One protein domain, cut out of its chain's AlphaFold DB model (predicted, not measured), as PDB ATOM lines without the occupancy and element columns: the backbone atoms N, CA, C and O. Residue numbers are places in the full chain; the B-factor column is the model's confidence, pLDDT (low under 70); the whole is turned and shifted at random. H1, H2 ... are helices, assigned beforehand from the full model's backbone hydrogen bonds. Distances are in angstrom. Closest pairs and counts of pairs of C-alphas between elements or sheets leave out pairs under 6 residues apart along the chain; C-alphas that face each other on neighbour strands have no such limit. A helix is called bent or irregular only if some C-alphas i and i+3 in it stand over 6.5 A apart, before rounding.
ATOM      1  N   ALA A  36     -28.956 -13.689  42.044       92.62
ATOM      2  CA  ALA A  36     -28.586 -12.804  40.945       92.62
ATOM      3  C   ALA A  36     -27.101 -12.403  40.995       92.62
ATOM      4  O   ALA A  36     -26.439 -12.401  39.958       92.62
ATOM      5  N   GLU A  37     -26.572 -12.100  42.183       95.94
ATOM      6  CA  GLU A  37     -25.153 -11.774  42.380       95.94
ATOM      7  C   GLU A  37     -24.262 -12.990  42.101       95.94
ATOM      8  O   GLU A  37     -23.278 -12.862  41.374       95.94
ATOM      9  N   ILE A  38     -24.658 -14.182  42.566       97.12
ATOM     10  CA  ILE A  38     -23.948 -15.442  42.278       97.12
ATOM     11  C   ILE A  38     -23.917 -15.720  40.771       97.12
ATOM     12  O   ILE A  38     -22.844 -15.924  40.204       97.12
ATOM     13  N   THR A  39     -25.064 -15.653  40.086       94.19
ATOM     14  CA  THR A  39     -25.127 -15.827  38.626       94.19
ATOM     15  C   THR A  39     -24.245 -14.802  37.914       94.19
ATOM     16  O   THR A  39     -23.542 -15.123  36.954       94.19
ATOM     17  N   LYS A  40     -24.241 -13.550  38.379       94.44
ATOM     18  CA  LYS A  40     -23.407 -12.501  37.793       94.44
ATOM     19  C   LYS A  40     -21.918 -12.804  37.976       94.44
ATOM     20  O   LYS A  40     -21.185 -12.713  36.996       94.44
ATOM     21  N   LEU A  41     -21.487 -13.208  39.171       95.88
ATOM     22  CA  LEU A  41     -20.112 -13.637  39.446       95.88
ATOM     23  C   LEU A  41     -19.701 -14.783  38.512       95.88
ATOM     24  O   LEU A  41     -18.708 -14.684  37.794       95.88
ATOM     25  N   VAL A  42     -20.506 -15.839  38.451       95.00
ATOM     26  CA  VAL A  42     -20.207 -17.042  37.668       95.00
ATOM     27  C   VAL A  42     -20.080 -16.735  36.176       95.00
ATOM     28  O   VAL A  42     -19.074 -17.077  35.558       95.00
ATOM     29  N   TYR A  43     -21.051 -16.040  35.582       92.69
ATOM     30  CA  TYR A  43     -21.071 -15.835  34.130       92.69
ATOM     31  C   TYR A  43     -20.266 -14.625  33.653       92.69
ATOM     32  O   TYR A  43     -19.824 -14.608  32.503       92.69
ATOM     33  N   LYS A  44     -20.123 -13.583  34.479       91.81
ATOM     34  CA  LYS A  44     -19.473 -12.322  34.084       91.81
ATOM     35  C   LYS A  44     -18.091 -12.134  34.692       91.81
ATOM     36  O   LYS A  44     -17.364 -11.281  34.195       91.81
ATOM     37  N   TRP A  45     -17.721 -12.899  35.716       93.75
ATOM     38  CA  TRP A  45     -16.385 -12.848  36.305       93.75
ATOM     39  C   TRP A  45     -15.606 -14.138  36.060       93.75
ATOM     40  O   TRP A  45     -14.569 -14.107  35.412       93.75
ATOM     41  N   ILE A  46     -16.105 -15.288  36.513       93.44
ATOM     42  CA  ILE A  46     -15.347 -16.546  36.425       93.44
ATOM     43  C   ILE A  46     -15.324 -17.062  34.979       93.44
ATOM     44  O   ILE A  46     -14.252 -17.307  34.423       93.44
ATOM     45  N   GLY A  47     -16.501 -17.124  34.351       90.62
ATOM     46  CA  GLY A  47     -16.719 -17.646  33.003       90.62
ATOM     47  C   GLY A  47     -17.271 -19.070  33.022       90.62
ATOM     48  O   GLY A  47     -16.939 -19.869  33.895       90.62
ATOM     49  N   VAL A  48     -18.127 -19.389  32.049       89.31
ATOM     50  CA  VAL A  48     -18.758 -20.710  31.918       89.31
ATOM     51  C   VAL A  48     -18.628 -21.202  30.485       89.31
ATOM     52  O   VAL A  48     -18.931 -20.465  29.548       89.31
ATOM     53  N   SER A  49     -18.246 -22.469  30.317       85.44
ATOM     54  CA  SER A  49     -18.219 -23.146  29.018       85.44
ATOM     55  C   SER A  49     -18.763 -24.565  29.154       85.44
ATOM     56  O   SER A  49     -18.221 -25.366  29.907       85.44
ATOM     57  N   GLY A  50     -19.867 -24.881  28.469       75.00
ATOM     58  CA  GLY A  50     -20.430 -26.240  28.444       75.00
ATOM     59  C   GLY A  50     -20.799 -26.832  29.815       75.00
ATOM     60  O   GLY A  50     -20.774 -28.047  29.967       75.00
ATOM     61  N   GLY A  51     -21.100 -25.994  30.816       75.38
ATOM     62  CA  GLY A  51     -21.374 -26.415  32.201       75.38
ATOM     63  C   GLY A  51     -20.149 -26.426  33.125       75.38
ATOM     64  O   GLY A  51     -20.306 -26.533  34.341       75.38
ATOM     65  N   TYR A  52     -18.944 -26.245  32.584       80.31
ATOM     66  CA  TYR A  52     -17.714 -26.077  33.357       80.31
ATOM     67  C   TYR A  52     -17.525 -24.621  33.782       80.31
ATOM     68  O   TYR A  52     -17.909 -23.696  33.060       80.31
ATOM     69  N   LEU A  53     -16.935 -24.434  34.962       87.44
ATOM     70  CA  LEU A  53     -16.725 -23.144  35.610       87.44
ATOM     71  C   LEU A  53     -15.251 -22.739  35.507       87.44
ATOM     72  O   LEU A  53     -14.408 -23.362  36.146       87.44
ATOM     73  N   GLY A  54     -14.938 -21.687  34.751       87.88
ATOM     74  CA  GLY A  54     -13.573 -21.171  34.602       87.88
ATOM     75  C   GLY A  54     -12.545 -22.281  34.357       87.88
ATOM     76  O   GLY A  54     -12.723 -23.114  33.468       87.88
ATOM     77  N   ASN A  55     -11.505 -22.310  35.194       85.25
ATOM     78  CA  ASN A  55     -10.459 -23.337  35.182       85.25
ATOM     79  C   ASN A  55     -10.657 -24.421  36.263       85.25
ATOM     80  O   ASN A  55      -9.732 -25.178  36.559       85.25
ATOM     81  N   PHE A  56     -11.842 -24.511  36.878       84.56
ATOM     82  CA  PHE A  56     -12.105 -25.478  37.940       84.56
ATOM     83  C   PHE A  56     -12.234 -26.902  37.388       84.56
ATOM     84  O   PHE A  56     -13.199 -27.247  36.704       84.56
ATOM     85  N   SER A  57     -11.283 -27.760  37.760       86.94
ATOM     86  CA  SER A  57     -11.482 -29.211  37.778       86.94
ATOM     87  C   SER A  57     -12.177 -29.630  39.078       86.94
ATOM     88  O   SER A  57     -12.243 -28.850  40.026       86.94
ATOM     89  N   TYR A  58     -12.658 -30.873  39.163       88.25
ATOM     90  CA  TYR A  58     -13.328 -31.370  40.376       88.25
ATOM     91  C   TYR A  58     -12.399 -31.292  41.595       88.25
ATOM     92  O   TYR A  58     -12.786 -30.791  42.642       88.25
ATOM     93  N   THR A  59     -11.137 -31.700  41.432       89.12
ATOM     94  CA  THR A  59     -10.134 -31.644  42.502       89.12
ATOM     95  C   THR A  59      -9.797 -30.212  42.906       89.12
ATOM     96  O   THR A  59      -9.649 -29.939  44.093       89.12
ATOM     97  N   LEU A  60      -9.674 -29.295  41.940       89.25
ATOM     98  CA  LEU A  60      -9.422 -27.884  42.246       89.25
ATOM     99  C   LEU A  60     -10.621 -27.242  42.944       89.25
ATOM    100  O   LEU A  60     -10.428 -26.411  43.820       89.25
ATOM    101  N   HIS A  61     -11.840 -27.648  42.593       91.00
ATOM    102  CA  HIS A  61     -13.059 -27.152  43.219       91.00
ATOM    103  C   HIS A  61     -13.192 -27.611  44.672       91.00
ATOM    104  O   HIS A  61     -13.368 -26.772  45.551       91.00
ATOM    105  N   ASP A  62     -13.027 -28.908  44.938       91.62
ATOM    106  CA  ASP A  62     -13.081 -29.447  46.304       91.62
ATOM    107  C   ASP A  62     -11.993 -28.814  47.184       91.62
ATOM    108  O   ASP A  62     -12.250 -28.398  48.313       91.62
ATOM    109  N   ARG A  63     -10.779 -28.680  46.635       91.56
ATOM    110  CA  ARG A  63      -9.651 -28.070  47.337       91.56
ATOM    111  C   ARG A  63      -9.847 -26.579  47.585       91.56
ATOM    112  O   ARG A  63      -9.485 -26.113  48.652       91.56
ATOM    113  N   PHE A  64     -10.419 -25.842  46.637       94.38
ATOM    114  CA  PHE A  64     -10.701 -24.418  46.805       94.38
ATOM    115  C   PHE A  64     -11.564 -24.164  48.044       94.38
ATOM    116  O   PHE A  64     -11.205 -23.336  48.873       94.38
ATOM    117  N   TRP A  65     -12.663 -24.903  48.205       94.06
ATOM    118  CA  TRP A  65     -13.558 -24.714  49.348       94.06
ATOM    119  C   TRP A  65     -12.928 -25.124  50.677       94.06
ATOM    120  O   TRP A  65     -13.131 -24.440  51.681       94.06
ATOM    121  N   LEU A  66     -12.128 -26.190  50.673       92.81
ATOM    122  CA  LEU A  66     -11.407 -26.628  51.862       92.81
ATOM    123  C   LEU A  66     -10.317 -25.622  52.260       92.81
ATOM    124  O   LEU A  66     -10.260 -25.207  53.410       92.81
ATOM    125  N   ASP A  67      -9.484 -25.196  51.312       91.62
ATOM    126  CA  ASP A  67      -8.338 -24.322  51.583       91.62
ATOM    127  C   ASP A  67      -8.783 -22.889  51.943       91.62
ATOM    128  O   ASP A  67      -8.141 -22.238  52.768       91.62
ATOM    129  N   VAL A  68      -9.865 -22.382  51.336       91.75
ATOM    130  CA  VAL A  68     -10.323 -20.989  51.518       91.75
ATOM    131  C   VAL A  68     -11.330 -20.842  52.659       91.75
ATOM    132  O   VAL A  68     -11.285 -19.846  53.379       91.75
ATOM    133  N   CYS A  69     -12.244 -21.802  52.816       91.06
ATOM    134  CA  CYS A  69     -13.390 -21.682  53.722       91.06
ATOM    135  C   CYS A  69     -13.448 -22.789  54.787       91.06
ATOM    136  O   CYS A  69     -14.382 -22.795  55.580       91.06
ATOM    137  N   ASP A  70     -12.518 -23.753  54.792       91.94
ATOM    138  CA  ASP A  70     -12.621 -24.988  55.592       91.94
ATOM    139  C   ASP A  70     -13.945 -25.750  55.346       91.94
ATOM    140  O   ASP A  70     -14.500 -26.424  56.216       91.94
ATOM    141  N   VAL A  71     -14.481 -25.638  54.123       90.25
ATOM    142  CA  VAL A  71     -15.728 -26.289  53.705       90.25
ATOM    143  C   VAL A  71     -15.402 -27.525  52.876       90.25
ATOM    144  O   VAL A  71     -14.868 -27.442  51.771       90.25
ATOM    145  N   SER A  72     -15.789 -28.695  53.380       89.81
ATOM    146  CA  SER A  72     -15.663 -29.947  52.634       89.81
ATOM    147  C   SER A  72     -16.751 -30.054  51.565       89.81
ATOM    148  O   SER A  72     -17.930 -30.232  51.875       89.81
ATOM    149  N   VAL A  73     -16.342 -30.044  50.298       88.94
ATOM    150  CA  VAL A  73     -17.208 -30.273  49.133       88.94
ATOM    151  C   VAL A  73     -16.799 -31.564  48.436       88.94
ATOM    152  O   VAL A  73     -15.631 -31.940  48.441       88.94
ATOM    153  N   SER A  74     -17.775 -32.260  47.851       89.75
ATOM    154  CA  SER A  74     -17.525 -33.385  46.950       89.75
ATOM    155  C   SER A  74     -18.197 -33.120  45.612       89.75
ATOM    156  O   SER A  74     -19.364 -33.455  45.397       89.75
ATOM    157  N   THR A  75     -17.446 -32.517  44.696       88.06
ATOM    158  CA  THR A  75     -17.918 -32.192  43.343       88.06
ATOM    159  C   THR A  75     -18.310 -33.453  42.584       88.06
ATOM    160  O   THR A  75     -19.289 -33.460  41.845       88.06
ATOM    161  N   ALA A  76     -17.574 -34.549  42.794       87.69
ATOM    162  CA  ALA A  76     -17.842 -35.825  42.140       87.69
ATOM    163  C   ALA A  76     -19.181 -36.452  42.559       87.69
ATOM    164  O   ALA A  76     -19.794 -37.161  41.765       87.69
ATOM    165  N   ALA A  77     -19.624 -36.204  43.794       89.06
ATOM    166  CA  ALA A  77     -20.892 -36.710  44.313       89.06
ATOM    167  C   ALA A  77     -22.079 -35.774  44.025       89.06
ATOM    168  O   ALA A  77     -23.223 -36.138  44.300       89.06
ATOM    169  N   PHE A  78     -21.830 -34.575  43.492       90.50
ATOM    170  CA  PHE A  78     -22.879 -33.606  43.215       90.50
ATOM    171  C   PHE A  78     -23.700 -34.018  41.986       90.50
ATOM    172  O   PHE A  78     -23.164 -34.283  40.911       90.50
ATOM    173  N   ALA A  79     -25.027 -34.043  42.135       86.75
ATOM    174  CA  ALA A  79     -25.954 -34.346  41.049       86.75
ATOM    175  C   ALA A  79     -26.114 -33.124  40.124       86.75
ATOM    176  O   ALA A  79     -27.120 -32.421  40.172       86.75
ATOM    177  N   GLY A  80     -25.094 -32.851  39.307       88.25
ATOM    178  CA  GLY A  80     -25.084 -31.733  38.368       88.25
ATOM    179  C   GLY A  80     -23.698 -31.419  37.814       88.25
ATOM    180  O   GLY A  80     -22.763 -32.211  37.895       88.25
ATOM    181  N   THR A  81     -23.581 -30.240  37.221       91.38
ATOM    182  CA  THR A  81     -22.332 -29.711  36.663       91.38
ATOM    183  C   THR A  81     -21.439 -29.092  37.743       91.38
ATOM    184  O   THR A  81     -21.918 -28.684  38.800       91.38
ATOM    185  N   THR A  82     -20.138 -28.935  37.464       90.06
ATOM    186  CA  THR A  82     -19.204 -28.221  38.363       90.06
ATOM    187  C   THR A  82     -19.690 -26.809  38.680       90.06
ATOM    188  O   THR A  82     -19.595 -26.367  39.820       90.06
ATOM    189  N   ARG A  83     -20.276 -26.123  37.690       93.44
ATOM    190  CA  ARG A  83     -20.914 -24.816  37.881       93.44
ATOM    191  C   ARG A  83     -22.044 -24.876  38.908       93.44
ATOM    192  O   ARG A  83     -22.085 -24.048  39.805       93.44
ATOM    193  N   GLU A  84     -22.962 -25.831  38.770       93.75
ATOM    194  CA  GLU A  84     -24.112 -25.963  39.678       93.75
ATOM    195  C   GLU A  84     -23.676 -26.334  41.090       93.75
ATOM    196  O   GLU A  84     -24.237 -25.811  42.049       93.75
ATOM    197  N   CYS A  85     -22.645 -27.174  41.211       93.94
ATOM    198  CA  CYS A  85     -22.039 -27.496  42.494       93.94
ATOM    199  C   CYS A  85     -21.489 -26.231  43.160       93.94
ATOM    200  O   CYS A  85     -21.836 -25.952  44.302       93.94
ATOM    201  N   PHE A  86     -20.709 -25.428  42.432       95.19
ATOM    202  CA  PHE A  86     -20.160 -24.173  42.942       95.19
ATOM    203  C   PHE A  86     -21.252 -23.174  43.350       95.19
ATOM    204  O   PHE A  86     -21.189 -22.596  44.431       95.19
ATOM    205  N   GLU A  87     -22.267 -22.970  42.503       95.19
ATOM    206  CA  GLU A  87     -23.384 -22.062  42.795       95.19
ATOM    207  C   GLU A  87     -24.161 -22.495  44.043       95.19
ATOM    208  O   GLU A  87     -24.531 -21.644  44.850       95.19
ATOM    209  N   ALA A  88     -24.399 -23.802  44.205       94.94
ATOM    210  CA  ALA A  88     -25.076 -24.356  45.372       94.94
ATOM    211  C   ALA A  88     -24.234 -24.175  46.641       94.94
ATOM    212  O   ALA A  88     -24.727 -23.612  47.616       94.94
ATOM    213  N   THR A  89     -22.954 -24.562  46.605       95.31
ATOM    214  CA  THR A  89     -22.045 -24.398  47.745       95.31
ATOM    215  C   THR A  89     -21.926 -22.933  48.155       95.31
ATOM    216  O   THR A  89     -22.087 -22.620  49.331       95.31
ATOM    217  N   LEU A  90     -21.715 -22.020  47.201       96.50
ATOM    218  CA  LEU A  90     -21.604 -20.594  47.499       96.50
ATOM    219  C   LEU A  90     -22.909 -20.033  48.071       96.50
ATOM    220  O   LEU A  90     -22.857 -19.208  48.975       96.50
ATOM    221  N   PHE A  91     -24.076 -20.458  47.577       95.56
ATOM    222  CA  PHE A  91     -25.368 -19.984  48.085       95.56
ATOM    223  C   PHE A  91     -25.649 -20.448  49.523       95.56
ATOM    224  O   PHE A  91     -26.182 -19.674  50.322       95.56
ATOM    225  N   ASP A  92     -25.272 -21.682  49.855       94.00
ATOM    226  CA  ASP A  92     -25.511 -22.272  51.176       94.00
ATOM    227  C   ASP A  92     -24.461 -21.862  52.222       94.00
ATOM    228  O   ASP A  92     -24.733 -21.929  53.421       94.00
ATOM    229  N   ALA A  93     -23.292 -21.389  51.780       93.88
ATOM    230  CA  ALA A  93     -22.214 -20.914  52.639       93.88
ATOM    231  C   ALA A  93     -22.622 -19.727  53.537       93.88
ATOM    232  O   ALA A  93     -23.544 -18.955  53.237       93.88
ATOM    233  N   SER A  94     -21.905 -19.563  54.655       92.75
ATOM    234  CA  SER A  94     -22.093 -18.412  55.542       92.75
ATOM    235  C   SER A  94     -21.659 -17.110  54.856       92.75
ATOM    236  O   SER A  94     -20.919 -17.126  53.874       92.75
ATOM    237  N   ALA A  95     -22.087 -15.954  55.375       92.06
ATOM    238  CA  ALA A  95     -21.660 -14.667  54.818       92.06
ATOM    239  C   ALA A  95     -20.125 -14.495  54.865       92.06
ATOM    240  O   ALA A  95     -19.533 -14.005  53.903       92.06
ATOM    241  N   ALA A  96     -19.477 -14.967  55.935       90.38
ATOM    242  CA  ALA A  96     -18.022 -14.937  56.072       90.38
ATOM    243  C   ALA A  96     -17.330 -15.819  55.019       90.38
ATOM    244  O   ALA A  96     -16.398 -15.369  54.352       90.38
ATOM    245  N   ASP A  97     -17.834 -17.036  54.807       94.75
ATOM    246  CA  ASP A  97     -17.274 -17.968  53.821       94.75
ATOM    247  C   ASP A  97     -17.490 -17.469  52.391       94.75
ATOM    248  O   ASP A  97     -16.589 -17.561  51.559       94.75
ATOM    249  N   GLN A  98     -18.654 -16.875  52.105       97.12
ATOM    250  CA  GLN A  98     -18.904 -16.205  50.831       97.12
ATOM    251  C   GLN A  98     -17.864 -15.102  50.601       97.12
ATOM    252  O   GLN A  98     -17.226 -15.089  49.551       97.12
ATOM    253  N   ALA A  99     -17.642 -14.213  51.576       95.12
ATOM    254  CA  ALA A  99     -16.653 -13.139  51.465       95.12
ATOM    255  C   ALA A  99     -15.234 -13.668  51.191       95.12
ATOM    256  O   ALA A  99     -14.550 -13.152  50.302       95.12
ATOM    257  N   ALA A 100     -14.813 -14.713  51.909       94.31
ATOM    258  CA  ALA A 100     -13.527 -15.375  51.699       94.31
ATOM    259  C   ALA A 100     -13.416 -15.964  50.281       94.31
ATOM    260  O   ALA A 100     -12.443 -15.691  49.573       94.31
ATOM    261  N   ALA A 101     -14.450 -16.675  49.824       96.50
ATOM    262  CA  ALA A 101     -14.506 -17.239  48.480       96.50
ATOM    263  C   ALA A 101     -14.433 -16.156  47.393       96.50
ATOM    264  O   ALA A 101     -13.659 -16.292  46.446       96.50
ATOM    265  N   LEU A 102     -15.185 -15.054  47.525       97.31
ATOM    266  CA  LEU A 102     -15.132 -13.946  46.565       97.31
ATOM    267  C   LEU A 102     -13.729 -13.328  46.485       97.31
ATOM    268  O   LEU A 102     -13.282 -13.043  45.377       97.31
ATOM    269  N   ARG A 103     -13.012 -13.156  47.607       95.06
ATOM    270  CA  ARG A 103     -11.620 -12.663  47.580       95.06
ATOM    271  C   ARG A 103     -10.692 -13.597  46.820       95.06
ATOM    272  O   ARG A 103     -10.018 -13.148  45.900       95.06
ATOM    273  N   ALA A 104     -10.720 -14.885  47.151       94.56
ATOM    274  CA  ALA A 104      -9.890 -15.876  46.475       94.56
ATOM    275  C   ALA A 104     -10.182 -15.932  44.962       94.56
ATOM    276  O   ALA A 104      -9.274 -16.081  44.151       94.56
ATOM    277  N   ILE A 105     -11.444 -15.740  44.561       95.75
ATOM    278  CA  ILE A 105     -11.842 -15.655  43.149       95.75
ATOM    279  C   ILE A 105     -11.294 -14.398  42.473       95.75
ATOM    280  O   ILE A 105     -10.889 -14.476  41.317       95.75
ATOM    281  N   LEU A 106     -11.311 -13.240  43.138       93.44
ATOM    282  CA  LEU A 106     -10.744 -12.013  42.570       93.44
ATOM    283  C   LEU A 106      -9.227 -12.128  42.368       93.44
ATOM    284  O   LEU A 106      -8.724 -11.642  41.356       93.44
ATOM    285  N   ASP A 107      -8.532 -12.801  43.288       91.31
ATOM    286  CA  ASP A 107      -7.090 -13.040  43.197       91.31
ATOM    287  C   ASP A 107      -6.742 -14.015  42.058       91.31
ATOM    288  O   ASP A 107      -5.840 -13.747  41.264       91.31
ATOM    289  N   GLU A 108      -7.489 -15.116  41.929       89.81
ATOM    290  CA  GLU A 108      -7.286 -16.120  40.871       89.81
ATOM    291  C   GLU A 108      -7.688 -15.599  39.479       89.81
ATOM    292  O   GLU A 108      -7.103 -15.954  38.452       89.81
ATOM    293  N   TYR A 109      -8.705 -14.738  39.425       90.19
ATOM    294  CA  TYR A 109      -9.285 -14.222  38.190       90.19
ATOM    295  C   TYR A 109      -9.212 -12.689  38.150       90.19
ATOM    296  O   TYR A 109     -10.228 -12.027  38.381       90.19
ATOM    297  N   PRO A 110      -8.044 -12.111  37.808       85.44
ATOM    298  CA  PRO A 110      -7.847 -10.666  37.823       85.44
ATOM    299  C   PRO A 110      -8.699  -9.946  36.760       85.44
ATOM    300  O   PRO A 110      -9.082 -10.559  35.751       85.44
ATOM    301  N   PRO A 111      -8.992  -8.642  36.959       84.94
ATOM    302  CA  PRO A 111      -9.704  -7.823  35.982       84.94
ATOM    303  C   PRO A 111      -8.972  -7.788  34.638       84.94
ATOM    304  O   PRO A 111      -7.743  -7.821  34.576       84.94
ATOM    305  N   VAL A 112      -9.746  -7.677  33.562       81.06
ATOM    306  CA  VAL A 112      -9.217  -7.436  32.212       81.06
ATOM    307  C   VAL A 112      -9.244  -5.928  31.956       81.06
ATOM    308  O   VAL A 112     -10.137  -5.245  32.459       81.06
ATOM    309  N   ASP A 113      -8.272  -5.399  31.205       69.25
ATOM    310  CA  ASP A 113      -8.286  -3.989  30.791       69.25
ATOM    311  C   ASP A 113      -9.618  -3.689  30.087       69.25
ATOM    312  O   ASP A 113     -10.037  -4.423  29.190       69.25
ATOM    313  N   ASP A 114     -10.298  -2.615  30.493       64.25
ATOM    314  CA  ASP A 114     -11.619  -2.257  29.967       64.25
ATOM    315  C   ASP A 114     -11.594  -2.047  28.436       64.25
ATOM    316  O   ASP A 114     -12.631  -2.147  27.780       64.25
ATOM    317  N   ARG A 115     -10.415  -1.781  27.851       58.97
ATOM    318  CA  ARG A 115     -10.204  -1.666  26.395       58.97
ATOM    319  C   ARG A 115     -10.204  -3.012  25.669       58.97
ATOM    320  O   ARG A 115     -10.569  -3.059  24.495       58.97
ATOM    321  N   ASP A 116      -9.838  -4.077  26.374       56.59
ATOM    322  CA  ASP A 116      -9.745  -5.449  25.869       56.59
ATOM    323  C   ASP A 116     -10.933  -6.314  26.320       56.59
ATOM    324  O   ASP A 116     -11.082  -7.462  25.900       56.59
ATOM    325  N   ALA A 117     -11.817  -5.768  27.160       59.34
ATOM    326  CA  ALA A 117     -13.025  -6.438  27.603       59.34
ATOM    327  C   ALA A 117     -14.007  -6.608  26.426       59.34
ATOM    328  O   ALA A 117     -14.805  -5.723  26.103       59.34
ATOM    329  N   GLN A 118     -13.987  -7.774  25.770       55.78
ATOM    330  CA  GLN A 118     -15.071  -8.176  24.872       55.78
ATOM    331  C   GLN A 118     -16.367  -8.364  25.684       55.78
ATOM    332  O   GLN A 118     -16.676  -9.438  26.204       55.78
ATOM    333  N   GLY A 119     -17.147  -7.287  25.789       62.47
ATOM    334  CA  GLY A 119     -18.371  -7.223  26.587       62.47
ATOM    335  C   GLY A 119     -18.114  -6.943  28.074       62.47
ATOM    336  O   GLY A 119     -17.029  -6.558  28.482       62.47
ATOM    337  N   ASN A 120     -19.131  -7.143  28.917       70.19
ATOM    338  CA  ASN A 120     -19.058  -6.874  30.365       70.19
ATOM    339  C   ASN A 120     -18.349  -7.994  31.170       70.19
ATOM    340  O   ASN A 120     -18.732  -8.246  32.314       70.19
ATOM    341  N   PHE A 121     -17.401  -8.726  30.576       86.31
ATOM    342  CA  PHE A 121     -16.694  -9.832  31.235       86.31
ATOM    343  C   PHE A 121     -15.440  -9.318  31.954       86.31
ATOM    344  O   PHE A 121     -14.626  -8.639  31.340       86.31
ATOM    345  N   ARG A 122     -15.316  -9.601  33.257       88.62
ATOM    346  CA  ARG A 122     -14.252  -9.107  34.160       88.62
ATOM    347  C   ARG A 122     -13.976  -7.602  34.103       88.62
ATOM    348  O   ARG A 122     -12.872  -7.151  34.390       88.62
ATOM    349  N   ALA A 123     -15.003  -6.823  33.772       85.75
ATOM    350  CA  ALA A 123     -14.903  -5.374  33.682       85.75
ATOM    351  C   ALA A 123     -14.604  -4.739  35.050       85.75
ATOM    352  O   ALA A 123     -15.154  -5.163  36.076       85.75
ATOM    353  N   SER A 124     -13.845  -3.643  35.054       80.94
ATOM    354  CA  SER A 124     -13.448  -2.919  36.274       80.94
ATOM    355  C   SER A 124     -14.647  -2.476  37.124       80.94
ATOM    356  O   SER A 124     -14.606  -2.470  38.355       80.94
ATOM    357  N   ARG A 125     -15.778  -2.168  36.477       80.12
ATOM    358  CA  ARG A 125     -17.031  -1.831  37.169       80.12
ATOM    359  C   ARG A 125     -17.607  -3.004  37.969       80.12
ATOM    360  O   ARG A 125     -18.128  -2.781  39.059       80.12
ATOM    361  N   LEU A 126     -17.545  -4.222  37.426       86.94
ATOM    362  CA  LEU A 126     -18.027  -5.422  38.112       86.94
ATOM    363  C   LEU A 126     -17.083  -5.803  39.253       86.94
ATOM    364  O   LEU A 126     -17.561  -6.164  40.319       86.94
ATOM    365  N   HIS A 127     -15.772  -5.623  39.076       87.44
ATOM    366  CA  HIS A 127     -14.795  -5.776  40.155       87.44
ATOM    367  C   HIS A 127     -15.164  -4.919  41.378       87.44
ATOM    368  O   HIS A 127     -15.309  -5.419  42.491       87.44
ATOM    369  N   ALA A 128     -15.426  -3.627  41.155       83.94
ATOM    370  CA  ALA A 128     -15.848  -2.703  42.209       83.94
ATOM    371  C   ALA A 128     -17.231  -3.035  42.807       83.94
ATOM    372  O   ALA A 128     -17.566  -2.598  43.906       83.94
ATOM    373  N   GLU A 129     -18.087  -3.751  42.081       87.75
ATOM    374  CA  GLU A 129     -19.360  -4.256  42.601       87.75
ATOM    375  C   GLU A 129     -19.152  -5.488  43.488       87.75
ATOM    376  O   GLU A 129     -19.695  -5.526  44.588       87.75
ATOM    377  N   ILE A 130     -18.292  -6.423  43.076       92.44
ATOM    378  CA  ILE A 130     -17.922  -7.611  43.857       92.44
ATOM    379  C   ILE A 130     -17.263  -7.215  45.185       92.44
ATOM    380  O   ILE A 130     -17.626  -7.749  46.229       92.44
ATOM    381  N   LEU A 131     -16.362  -6.227  45.176       89.62
ATOM    382  CA  LEU A 131     -15.760  -5.699  46.409       89.62
ATOM    383  C   LEU A 131     -16.806  -5.144  47.388       89.62
ATOM    384  O   LEU A 131     -16.663  -5.306  48.595       89.62
ATOM    385  N   ARG A 132     -17.892  -4.545  46.882       85.25
ATOM    386  CA  ARG A 132     -19.002  -4.074  47.726       85.25
ATOM    387  C   ARG A 132     -19.842  -5.221  48.276       85.25
ATOM    388  O   ARG A 132     -20.369  -5.110  49.379       85.25
ATOM    389  N   TRP A 133     -19.977  -6.320  47.533       93.31
ATOM    390  CA  TRP A 133     -20.591  -7.530  48.076       93.31
ATOM    391  C   TRP A 133     -19.757  -8.090  49.228       93.31
ATOM    392  O   TRP A 133     -20.327  -8.382  50.270       93.31
ATOM    393  N   ILE A 134     -18.429  -8.159  49.074       91.75
ATOM    394  CA  ILE A 134     -17.504  -8.592  50.135       91.75
ATOM    395  C   ILE A 134     -17.659  -7.711  51.380       91.75
ATOM    396  O   ILE A 134     -17.914  -8.230  52.460       91.75
ATOM    397  N   GLU A 135     -17.607  -6.386  51.228       85.75
ATOM    398  CA  GLU A 135     -17.778  -5.453  52.350       85.75
ATOM    399  C   GLU A 135     -19.116  -5.664  53.076       85.75
ATOM    400  O   GLU A 135     -19.160  -5.718  54.307       85.75
ATOM    401  N   ARG A 136     -20.210  -5.849  52.323       89.19
ATOM    402  CA  ARG A 136     -21.533  -6.156  52.886       89.19
ATOM    403  C   ARG A 136     -21.540  -7.462  53.674       89.19
ATOM    404  O   ARG A 136     -22.128  -7.509  54.754       89.19
ATOM    405  N   LEU A 137     -20.923  -8.503  53.126       90.88
ATOM    406  CA  LEU A 137     -20.870  -9.834  53.724       90.88
ATOM    407  C   LEU A 137     -20.082  -9.847  55.040       90.88
ATOM    408  O   LEU A 137     -20.455 -10.559  55.966       90.88
ATOM    409  N   GLU A 138     -19.032  -9.032  55.145       86.56
ATOM    410  CA  GLU A 138     -18.178  -8.965  56.336       86.56
ATOM    411  C   GLU A 138     -18.706  -8.032  57.418       86.56
ATOM    412  O   GLU A 138     -18.627  -8.329  58.606       86.56
ATOM    413  N   THR A 139     -19.211  -6.870  57.010       77.19
ATOM    414  CA  THR A 139     -19.562  -5.799  57.950       77.19
ATOM    415  C   THR A 139     -21.037  -5.806  58.324       77.19
ATOM    416  O   THR A 139     -21.431  -5.099  59.248       77.19
ATOM    417  N   GLY A 140     -21.871  -6.541  57.582       70.50
ATOM    418  CA  GLY A 140     -23.327  -6.502  57.706       70.50
ATOM    419  C   GLY A 140     -23.963  -5.189  57.245       70.50
ATOM    420  O   GLY A 140     -25.174  -5.010  57.377       70.50
TER     421      GLY A 140
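AT A GLANCE: This is residues 36 to 140 of the 290 residues of the protein "Abi_C domain-containing protein" of bacterium (UniProt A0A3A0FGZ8). Two helices, H1 and H4, make the middle, with H2 and H3 to one side of them and H5 to the other, where it packs on H4 and folds back along it. Two long loops lie at opposite ends: residues 70 to 81 beyond H2 and H3, and residues 109 to 123 between H4 and H5. The printed part has 105 residues with five named helices, H1 to H5 in chain order, and no named strand; the class is all helix. It is compact, with a radius of gyration of the C-alphas of 13.4 A and spans of 40 by 35 by 22 A.

IN THESE COORDINATES: H1 is residues 36 to 46, 14.5 A, from C-alpha 36 at (-28.586, -12.804, 40.945); it is neither bent nor irregular, but only just: C-alphas 43 and 46 are 6.2 A apart. H2 is residues 58 to 69, 16.5 A, and H3 residues 82 to 92, 15.5 A. H4, residues 95 to 108, spans 20.1 A. H5, residues 124 to 139, spans 22.7 A to C-alpha 139 at (-19.562, -5.799, 57.950).

HOW THE PARTS SIT: H4 and H5 touch as a helical hairpin, at a shallow tilt of 30 degrees; their closest C-alphas, Ala 99 and Ile 134, are 4.8 A apart. H2 touches H4 with residues 65 to 69 alone, closest at C-alphas 69 and 97, 5.4 A. H1 touches H3, closest at C-alphas 38 and 87, 6.7 A. H2 and H5 are apart. Each O i to N i+4 pair is within hydrogen-bond range in H2, H3 and H4, against 6 of 7 in H1 and 11 of 12 in H5.

THE WHOLE: The farthest C-alphas, Ala 77 and Arg 115, are 40.8 A apart. The printed part has no cut. The links H1 to H2, H2 to H3 and H4 to H5 are long. Residues 113 to 119 have pLDDT under 70.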